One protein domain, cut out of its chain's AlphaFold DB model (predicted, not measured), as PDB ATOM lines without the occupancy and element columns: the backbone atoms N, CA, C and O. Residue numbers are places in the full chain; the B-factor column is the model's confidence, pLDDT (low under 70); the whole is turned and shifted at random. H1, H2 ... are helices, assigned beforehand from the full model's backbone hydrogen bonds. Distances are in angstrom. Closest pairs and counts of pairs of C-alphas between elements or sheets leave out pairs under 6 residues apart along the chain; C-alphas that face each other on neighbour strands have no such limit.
ATOM      1  N   PRO A  55      -4.583  43.311 -34.612       88.69
ATOM      2  CA  PRO A  55      -5.383  44.046 -33.632       88.69
ATOM      3  C   PRO A  55      -5.952  43.170 -32.512       88.69
ATOM      4  O   PRO A  55      -5.926  43.578 -31.354       88.69
ATOM      5  N   ILE A  56      -6.405  41.954 -32.836       88.44
ATOM      6  CA  ILE A  56      -6.940  41.019 -31.840       88.44
ATOM      7  C   ILE A  56      -5.878  40.603 -30.817       88.44
ATOM      8  O   ILE A  56      -6.147  40.636 -29.621       88.44
ATOM      9  N   SER A  57      -4.645  40.360 -31.261       88.88
ATOM     10  CA  SER A  57      -3.523  40.034 -30.377       88.88
ATOM     11  C   SER A  57      -3.176  41.188 -29.434       88.88
ATOM     12  O   SER A  57      -2.826  40.965 -28.281       88.88
ATOM     13  N   ARG A  58      -3.346  42.445 -29.869       89.19
ATOM     14  CA  ARG A  58      -3.159  43.622 -28.996       89.19
ATOM     15  C   ARG A  58      -4.201  43.659 -27.872       89.19
ATOM     16  O   ARG A  58      -3.879  44.030 -26.740       89.19
ATOM     17  N   VAL A  59      -5.441  43.268 -28.178       89.88
ATOM     18  CA  VAL A  59      -6.527  43.163 -27.191       89.88
ATOM     19  C   VAL A  59      -6.243  42.026 -26.211       89.88
ATOM     20  O   VAL A  59      -6.341  42.242 -25.006       89.88
ATOM     21  N   GLU A  60      -5.824  40.858 -26.704       90.25
ATOM     22  CA  GLU A  60      -5.425  39.712 -25.872       90.25
ATOM     23  C   GLU A  60      -4.334  40.090 -24.871       90.25
ATOM     24  O   GLU A  60      -4.524  39.914 -23.668       90.25
ATOM     25  N   MET A  61      -3.249  40.707 -25.346       86.69
ATOM     26  CA  MET A  61      -2.143  41.154 -24.493       86.69
ATOM     27  C   MET A  61      -2.602  42.147 -23.416       86.69
ATOM     28  O   MET A  61      -2.152  42.087 -22.273       86.69
ATOM     29  N   SER A  62      -3.506  43.068 -23.766       86.06
ATOM     30  CA  SER A  62      -4.032  44.068 -22.827       86.06
ATOM     31  C   SER A  62      -4.902  43.433 -21.739       86.06
ATOM     32  O   SER A  62      -4.790  43.795 -20.565       86.06
ATOM     33  N   LEU A  63      -5.753  42.473 -22.113       91.19
ATOM     34  CA  LEU A  63      -6.594  41.740 -21.166       91.19
ATOM     35  C   LEU A  63      -5.762  40.861 -20.235       91.19
ATOM     36  O   LEU A  63      -5.995  40.881 -19.027       91.19
ATOM     37  N   GLU A  64      -4.782  40.134 -20.778       89.69
ATOM     38  CA  GLU A  64      -3.863  39.304 -19.998       89.69
ATOM     39  C   GLU A  64      -3.119  40.151 -18.962       89.69
ATOM     40  O   GLU A  64      -3.170  39.854 -17.769       89.69
ATOM     41  N   ALA A  65      -2.515  41.266 -19.389       86.75
ATOM     42  CA  ALA A  65      -1.778  42.150 -18.495       86.75
ATOM     43  C   ALA A  65      -2.656  42.682 -17.351       86.75
ATOM     44  O   ALA A  65      -2.226  42.705 -16.192       86.75
ATOM     45  N   ARG A  66      -3.899  43.086 -17.651       91.62
ATOM     46  CA  ARG A  66      -4.837  43.567 -16.631       91.62
ATOM     47  C   ARG A  66      -5.257  42.454 -15.672       91.62
ATOM     48  O   ARG A  66      -5.307  42.678 -14.463       91.62
ATOM     49  N   LEU A  67      -5.515  41.257 -16.188       93.00
ATOM     50  CA  LEU A  67      -5.850  40.098 -15.372       93.00
ATOM     51  C   LEU A  67      -4.698  39.744 -14.421       93.00
ATOM     52  O   LEU A  67      -4.930  39.590 -13.221       93.00
ATOM     53  N   THR A  68      -3.456  39.700 -14.912       89.94
ATOM     54  CA  THR A  68      -2.269  39.466 -14.078       89.94
ATOM     55  C   THR A  68      -2.168  40.497 -12.955       89.94
ATOM     56  O   THR A  68      -1.996  40.104 -11.802       89.94
ATOM     57  N   GLN A  69      -2.343  41.794 -13.251       86.88
ATOM     58  CA  GLN A  69      -2.335  42.862 -12.237       86.88
ATOM     59  C   GLN A  69      -3.361  42.622 -11.122       86.88
ATOM     60  O   GLN A  69      -3.047  42.778  -9.940       86.88
ATOM     61  N   LEU A  70      -4.587  42.237 -11.482       91.75
ATOM     62  CA  LEU A  70      -5.647  41.974 -10.510       91.75
ATOM     63  C   LEU A  70      -5.360  40.714  -9.687       91.75
ATOM     64  O   LEU A  70      -5.600  40.707  -8.480       91.75
ATOM     65  N   ILE A  71      -4.809  39.667 -10.308       91.56
ATOM     66  CA  ILE A  71      -4.453  38.415  -9.628       91.56
ATOM     67  C   ILE A  71      -3.364  38.652  -8.579       91.56
ATOM     68  O   ILE A  71      -3.526  38.204  -7.441       91.56
ATOM     69  N   ILE A  72      -2.298  39.387  -8.915       91.19
ATOM     70  CA  ILE A  72      -1.180  39.638  -7.990       91.19
ATOM     71  C   ILE A  72      -1.517  40.657  -6.893       91.19
ATOM     72  O   ILE A  72      -0.767  40.786  -5.927       91.19
ATOM     73  N   LYS A  73      -2.640  41.381  -7.014       88.31
ATOM     74  CA  LYS A  73      -3.075  42.372  -6.024       88.31
ATOM     75  C   LYS A  73      -3.219  41.716  -4.635       88.31
ATOM     76  O   LYS A  73      -4.045  40.799  -4.506       88.31
ATOM     77  N   PRO A  74      -2.489  42.188  -3.597       89.81
ATOM     78  CA  PRO A  74      -2.469  41.549  -2.275       89.81
ATOM     79  C   PRO A  74      -3.830  41.530  -1.577       89.81
ATOM     80  O   PRO A  74      -4.199  40.537  -0.961       89.81
ATOM     81  N   GLN A  75      -4.582  42.627  -1.689       92.81
ATOM     82  CA  GLN A  75      -5.921  42.771  -1.119       92.81
ATOM     83  C   GLN A  75      -6.906  43.083  -2.241       92.81
ATOM     84  O   GLN A  75      -6.812  44.125  -2.895       92.81
ATOM     85  N   LYS A  76      -7.835  42.158  -2.480       95.00
ATOM     86  CA  LYS A  76      -8.865  42.283  -3.513       95.00
ATOM     87  C   LYS A  76     -10.154  42.805  -2.897       95.00
ATOM     88  O   LYS A  76     -10.603  42.344  -1.854       95.00
ATOM     89  N   THR A  77     -10.757  43.762  -3.574       97.00
ATOM     90  CA  THR A  77     -12.090  44.284  -3.295       97.00
ATOM     91  C   THR A  77     -13.136  43.468  -4.054       97.00
ATOM     92  O   THR A  77     -12.820  42.770  -5.020       97.00
ATOM     93  N   GLY A  78     -14.412  43.613  -3.689       96.88
ATOM     94  CA  GLY A  78     -15.510  43.033  -4.472       96.88
ATOM     95  C   GLY A  78     -15.534  43.510  -5.934       96.88
ATOM     96  O   GLY A  78     -15.957  42.763  -6.812       96.88
ATOM     97  N   GLY A  79     -15.047  44.727  -6.208       97.31
ATOM     98  CA  GLY A  79     -14.885  45.242  -7.570       97.31
ATOM     99  C   GLY A  79     -13.818  44.485  -8.362       97.31
ATOM    100  O   GLY A  79     -14.077  44.099  -9.498       97.31
ATOM    101  N   ASP A  80     -12.671  44.187  -7.743       94.81
ATOM    102  CA  ASP A  80     -11.588  43.439  -8.400       94.81
ATOM    103  C   ASP A  80     -12.044  42.026  -8.795       94.81
ATOM    104  O   ASP A  80     -11.760  41.570  -9.897       94.81
ATOM    105  N   PHE A  81     -12.801  41.339  -7.930       97.56
ATOM    106  CA  PHE A  81     -13.342  40.014  -8.253       97.56
ATOM    107  C   PHE A  81     -14.320  40.046  -9.432       97.56
ATOM    108  O   PHE A  81     -14.284  39.157 -10.281       97.56
ATOM    109  N   LYS A  82     -15.165  41.083  -9.518       98.06
ATOM    110  CA  LYS A  82     -16.060  41.276 -10.668       98.06
ATOM    111  C   LYS A  82     -15.276  41.553 -11.947       98.06
ATOM    112  O   LYS A  82     -15.623  41.016 -12.992       98.06
ATOM    113  N   GLU A  83     -14.225  42.365 -11.873       96.38
ATOM    114  CA  GLU A  83     -13.378  42.649 -13.031       96.38
ATOM    115  C   GLU A  83     -12.658  41.381 -13.515       96.38
ATOM    116  O   GLU A  83     -12.684  41.096 -14.707       96.38
ATOM    117  N   ILE A  84     -12.113  40.563 -12.606       96.81
ATOM    118  CA  ILE A  84     -11.507  39.263 -12.941       96.81
ATOM    119  C   ILE A  84     -12.509  38.347 -13.666       96.81
ATOM    120  O   ILE A  84     -12.164  37.782 -14.704       96.81
ATOM    121  N   ASP A  85     -13.745  38.221 -13.166       97.50
ATOM    122  CA  ASP A  85     -14.796  37.426 -13.827       97.50
ATOM    123  C   ASP A  85     -15.108  37.956 -15.235       97.50
ATOM    124  O   ASP A  85     -15.153  37.192 -16.201       97.50
ATOM    125  N   LEU A  86     -15.267  39.275 -15.378       97.62
ATOM    126  CA  LEU A  86     -15.526  39.900 -16.674       97.62
ATOM    127  C   LEU A  86     -14.379  39.658 -17.661       97.62
ATOM    128  O   LEU A  86     -14.640  39.271 -18.800       97.62
ATOM    129  N   LEU A  87     -13.126  39.839 -17.233       95.88
ATOM    130  CA  LEU A  87     -11.942  39.599 -18.060       95.88
ATOM    131  C   LEU A  87     -11.838  38.127 -18.479       95.88
ATOM    132  O   LEU A  87     -11.586  37.854 -19.651       95.88
ATOM    133  N   GLY A  88     -12.114  37.186 -17.572       95.12
ATOM    134  CA  GLY A  88     -12.152  35.755 -17.885       95.12
ATOM    135  C   GLY A  88     -13.144  35.425 -19.005       95.12
ATOM    136  O   GLY A  88     -12.801  34.735 -19.965       95.12
ATOM    137  N   ARG A  89     -14.349  36.010 -18.965       96.06
ATOM    138  CA  ARG A  89     -15.349  35.844 -20.037       96.06
ATOM    139  C   ARG A  89     -14.909  36.466 -21.362       96.06
ATOM    140  O   ARG A  89     -15.248  35.935 -22.423       96.06
ATOM    141  N   GLN A  90     -14.174  37.580 -21.332       95.88
ATOM    142  CA  GLN A  90     -13.621  38.166 -22.558       95.88
ATOM    143  C   GLN A  90     -12.554  37.263 -23.182       95.88
ATOM    144  O   GLN A  90     -12.556  37.093 -24.399       95.88
ATOM    145  N   ILE A  91     -11.706  36.624 -22.370       93.62
ATOM    146  CA  ILE A  91     -10.714  35.652 -22.851       93.62
ATOM    147  C   ILE A  91     -11.405  34.476 -23.554       93.62
ATOM    148  O   ILE A  91     -11.028  34.121 -24.671       93.62
ATOM    149  N   GLU A  92     -12.473  33.918 -22.973       93.25
ATOM    150  CA  GLU A  92     -13.258  32.872 -23.646       93.25
ATOM    151  C   GLU A  92     -13.828  33.340 -24.991       93.25
ATOM    152  O   GLU A  92     -13.826  32.597 -25.976       93.25
ATOM    153  N   ARG A  93     -14.339  34.576 -25.049       92.88
ATOM    154  CA  ARG A  93     -14.882  35.152 -26.283       92.88
ATOM    155  C   ARG A  93     -13.795  35.322 -27.343       92.88
ATOM    156  O   ARG A  93     -14.054  35.011 -28.502       92.88
ATOM    157  N   LEU A  94     -12.597  35.759 -26.966       93.00
ATOM    158  CA  LEU A  94     -11.464  35.868 -27.888       93.00
ATOM    159  C   LEU A  94     -11.030  34.500 -28.412       93.00
ATOM    160  O   LEU A  94     -10.863  34.348 -29.617       93.00
ATOM    161  N   ALA A  95     -10.986  33.475 -27.556       90.75
ATOM    162  CA  ALA A  95     -10.705  32.108 -27.989       90.75
ATOM    163  C   ALA A  95     -11.719  31.607 -29.037       90.75
ATOM    164  O   ALA A  95     -11.337  30.966 -30.018       90.75
ATOM    165  N   ARG A  96     -13.007  31.942 -28.880       91.75
ATOM    166  CA  ARG A  96     -14.048  31.644 -29.880       91.75
ATOM    167  C   ARG A  96     -13.823  32.387 -31.196       91.75
ATOM    168  O   ARG A  96     -13.949  31.779 -32.255       91.75
ATOM    169  N   VAL A  97     -13.469  33.672 -31.138       91.19
ATOM    170  CA  VAL A  97     -13.160  34.472 -32.337       91.19
ATOM    171  C   VAL A  97     -11.936  33.919 -33.066       91.19
ATOM    172  O   VAL A  97     -11.980  33.759 -34.282       91.19
ATOM    173  N   ASN A  98     -10.879  33.549 -32.342       91.00
ATOM    174  CA  ASN A  98      -9.691  32.926 -32.927       91.00
ATOM    175  C   ASN A  98     -10.012  31.594 -33.598       91.00
ATOM    176  O   ASN A  98      -9.579  31.348 -34.721       91.00
ATOM    177  N   ARG A  99     -10.808  30.745 -32.938       91.38
ATOM    178  CA  ARG A  99     -11.256  29.476 -33.513       91.38
ATOM    179  C   ARG A  99     -12.063  29.707 -34.790       91.38
ATOM    180  O   ARG A  99     -11.747  29.104 -35.806       91.38
ATOM    181  N   TYR A 100     -13.020  30.634 -34.767       92.38
ATOM    182  CA  TYR A 100     -13.773  31.033 -35.957       92.38
ATOM    183  C   TYR A 100     -12.864  31.540 -37.083       92.38
ATOM    184  O   TYR A 100     -13.046  31.156 -38.232       92.38
ATOM    185  N   SER A 101     -11.850  32.349 -36.770       89.25
ATOM    186  CA  SER A 101     -10.891  32.834 -37.769       89.25
ATOM    187  C   SER A 101     -10.101  31.705 -38.441       89.25
ATOM    188  O   SER A 101      -9.603  31.904 -39.546       89.25
ATOM    189  N   GLN A 102      -9.961  30.547 -37.789       89.88
ATOM    190  CA  GLN A 102      -9.280  29.371 -38.337       89.88
ATOM    191  C   GLN A 102     -10.238  28.438 -39.088       89.88
ATOM    192  O   GLN A 102      -9.854  27.843 -40.090       89.88
ATOM    193  N   THR A 103     -11.472  28.282 -38.604       92.69
ATOM    194  CA  THR A 103     -12.434  27.293 -39.118       92.69
ATOM    195  C   THR A 103     -13.446  27.872 -40.109       92.69
ATOM    196  O   THR A 103     -14.037  27.120 -40.880       92.69
ATOM    197  N   GLY A 104     -13.717  29.178 -40.045       90.69
ATOM    198  CA  GLY A 104     -14.832  29.845 -40.722       90.69
ATOM    199  C   GLY A 104     -16.223  29.446 -40.204       90.69
ATOM    200  O   GLY A 104     -17.232  29.851 -40.781       90.69
ATOM    201  N   ASN A 105     -16.317  28.646 -39.138       90.12
ATOM    202  CA  ASN A 105     -17.579  28.062 -38.685       90.12
ATOM    203  C   ASN A 105     -18.300  28.959 -37.674       90.12
ATOM    204  O   ASN A 105     -17.898  29.059 -36.516       90.12
ATOM    205  N   GLU A 106     -19.430  29.544 -38.067       87.06
ATOM    206  CA  GLU A 106     -20.238  30.422 -37.204       87.06
ATOM    207  C   GLU A 106     -20.670  29.778 -35.873       87.06
ATOM    208  O   GLU A 106     -20.910  30.483 -34.887       87.06
ATOM    209  N   ALA A 107     -20.747  28.443 -35.803       88.44
ATOM    210  CA  ALA A 107     -21.063  27.739 -34.563       88.44
ATOM    211  C   ALA A 107     -19.999  27.938 -33.466       88.44
ATOM    212  O   ALA A 107     -20.328  27.808 -32.288       88.44
ATOM    213  N   ASP A 108     -18.761  28.292 -33.828       88.31
ATOM    214  CA  ASP A 108     -17.694  28.593 -32.869       88.31
ATOM    215  C   ASP A 108     -17.939  29.927 -32.136       88.31
ATOM    216  O   ASP A 108     -17.563  30.073 -30.972       88.31
ATOM    217  N   LEU A 109     -18.630  30.884 -32.770       87.75
ATOM    218  CA  LEU A 109     -18.971  32.180 -32.168       87.75
ATOM    219  C   LEU A 109     -20.198  32.096 -31.253       87.75
ATOM    220  O   LEU A 109     -20.259  32.779 -30.226       87.75
ATOM    221  N   ASN A 110     -21.187  31.278 -31.626       87.81
ATOM    222  CA  ASN A 110     -22.472  31.209 -30.940       87.81
ATOM    223  C   ASN A 110     -22.742  29.811 -30.350       87.81
ATOM    224  O   ASN A 110     -23.189  28.913 -31.071       87.81
ATOM    225  N   PRO A 111     -22.607  29.630 -29.021       83.56
ATOM    226  CA  PRO A 111     -22.850  28.338 -28.383       83.56
ATOM    227  C   PRO A 111     -24.299  27.852 -28.540       83.56
ATOM    228  O   PRO A 111     -24.542  26.647 -28.528       83.56
ATOM    229  N   ASN A 112     -25.272  28.743 -28.765       85.19
ATOM    230  CA  ASN A 112     -26.655  28.336 -29.022       85.19
ATOM    231  C   ASN A 112     -26.811  27.624 -30.374       85.19
ATOM    232  O   ASN A 112     -27.650  26.733 -30.499       85.19
ATOM    233  N   VAL A 113     -25.996  27.972 -31.377       82.06
ATOM    234  CA  VAL A 113     -25.978  27.279 -32.678       82.06
ATOM    235  C   VAL A 113     -25.404  25.877 -32.511       82.06
ATOM    236  O   VAL A 113     -26.011  24.914 -32.982       82.06
ATOM    237  N   ALA A 114     -24.298  25.746 -31.773       81.25
ATOM    238  CA  ALA A 114     -23.737  24.447 -31.421       81.25
ATOM    239  C   ALA A 114     -24.758  23.581 -30.656       81.25
ATOM    240  O   ALA A 114     -25.005  22.435 -31.031       81.25
ATOM    241  N   ASN A 115     -25.434  24.150 -29.651       83.38
ATOM    242  CA  ASN A 115     -26.462  23.457 -28.868       83.38
ATOM    243  C   ASN A 115     -27.665  23.021 -29.719       83.38
ATOM    244  O   ASN A 115     -28.159  21.907 -29.553       83.38
ATOM    245  N   ARG A 116     -28.113  23.856 -30.666       78.56
ATOM    246  CA  ARG A 116     -29.194  23.514 -31.607       78.56
ATOM    247  C   ARG A 116     -28.816  22.348 -32.521       78.56
ATOM    248  O   ARG A 116     -29.661  21.501 -32.796       78.56
ATOM    249  N   ASN A 117     -27.568  22.307 -32.980       76.44
ATOM    250  CA  ASN A 117     -27.074  21.281 -33.898       76.44
ATOM    251  C   ASN A 117     -26.686  19.969 -33.189       76.44
ATOM    252  O   ASN A 117     -26.517  18.953 -33.855       76.44
TER     253      ASN A 117
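What this domain is: This is residues 55 to 117 of the 131 residues of an uncharacterized protein of Escherichia coli (UniProt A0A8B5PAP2). A long helical hairpin, H2 with the shorter H1 beside it, is joined at its turn by residues 73 to 77; at the other end of H2 the chain folds back to a short helix, H3, set off on the side of H2 away from H1. The printed part has 63 residues with three named helices in the order H1, H2, H3 and no named strand, all helix in class. It is loose, with a radius of gyration of the C-alphas of 14.6 A, and flat, spanning 44 by 26 by 12 A.

How they stand to each other: H2, residues 78 to 103, and H1, residues 55 to 72, form a helical hairpin and touch, closest at the C-alphas of Leu 67 and Ile 84, 6.2 A apart. Their lines stand at a shallow tilt of 30 degrees, opposite ways. H3, residues 111 to 117, is apart from both. In H1, H2 and H3 every O i to N i+4 pair is within hydrogen-bond range.

Where its parts are: H2 is 38.2 A long from C-alpha 78 at (-15.510, 43.033, -4.472), H1 26.4 A from C-alpha 55 at (-5.383, 44.046, -33.632). H3 measures 9.9 A, ending at C-alpha 117, (-27.074, 21.281, -33.898).

The domain as a whole: The C-alphas farthest apart, of Pro 74 and Asn 117, are 44.9 A apart. Residues 72 to 79 stand free. The printed part has no cut; the link H1 to H2 is tight, H2 to H3 short. No printed residue is under 70 in pLDDT.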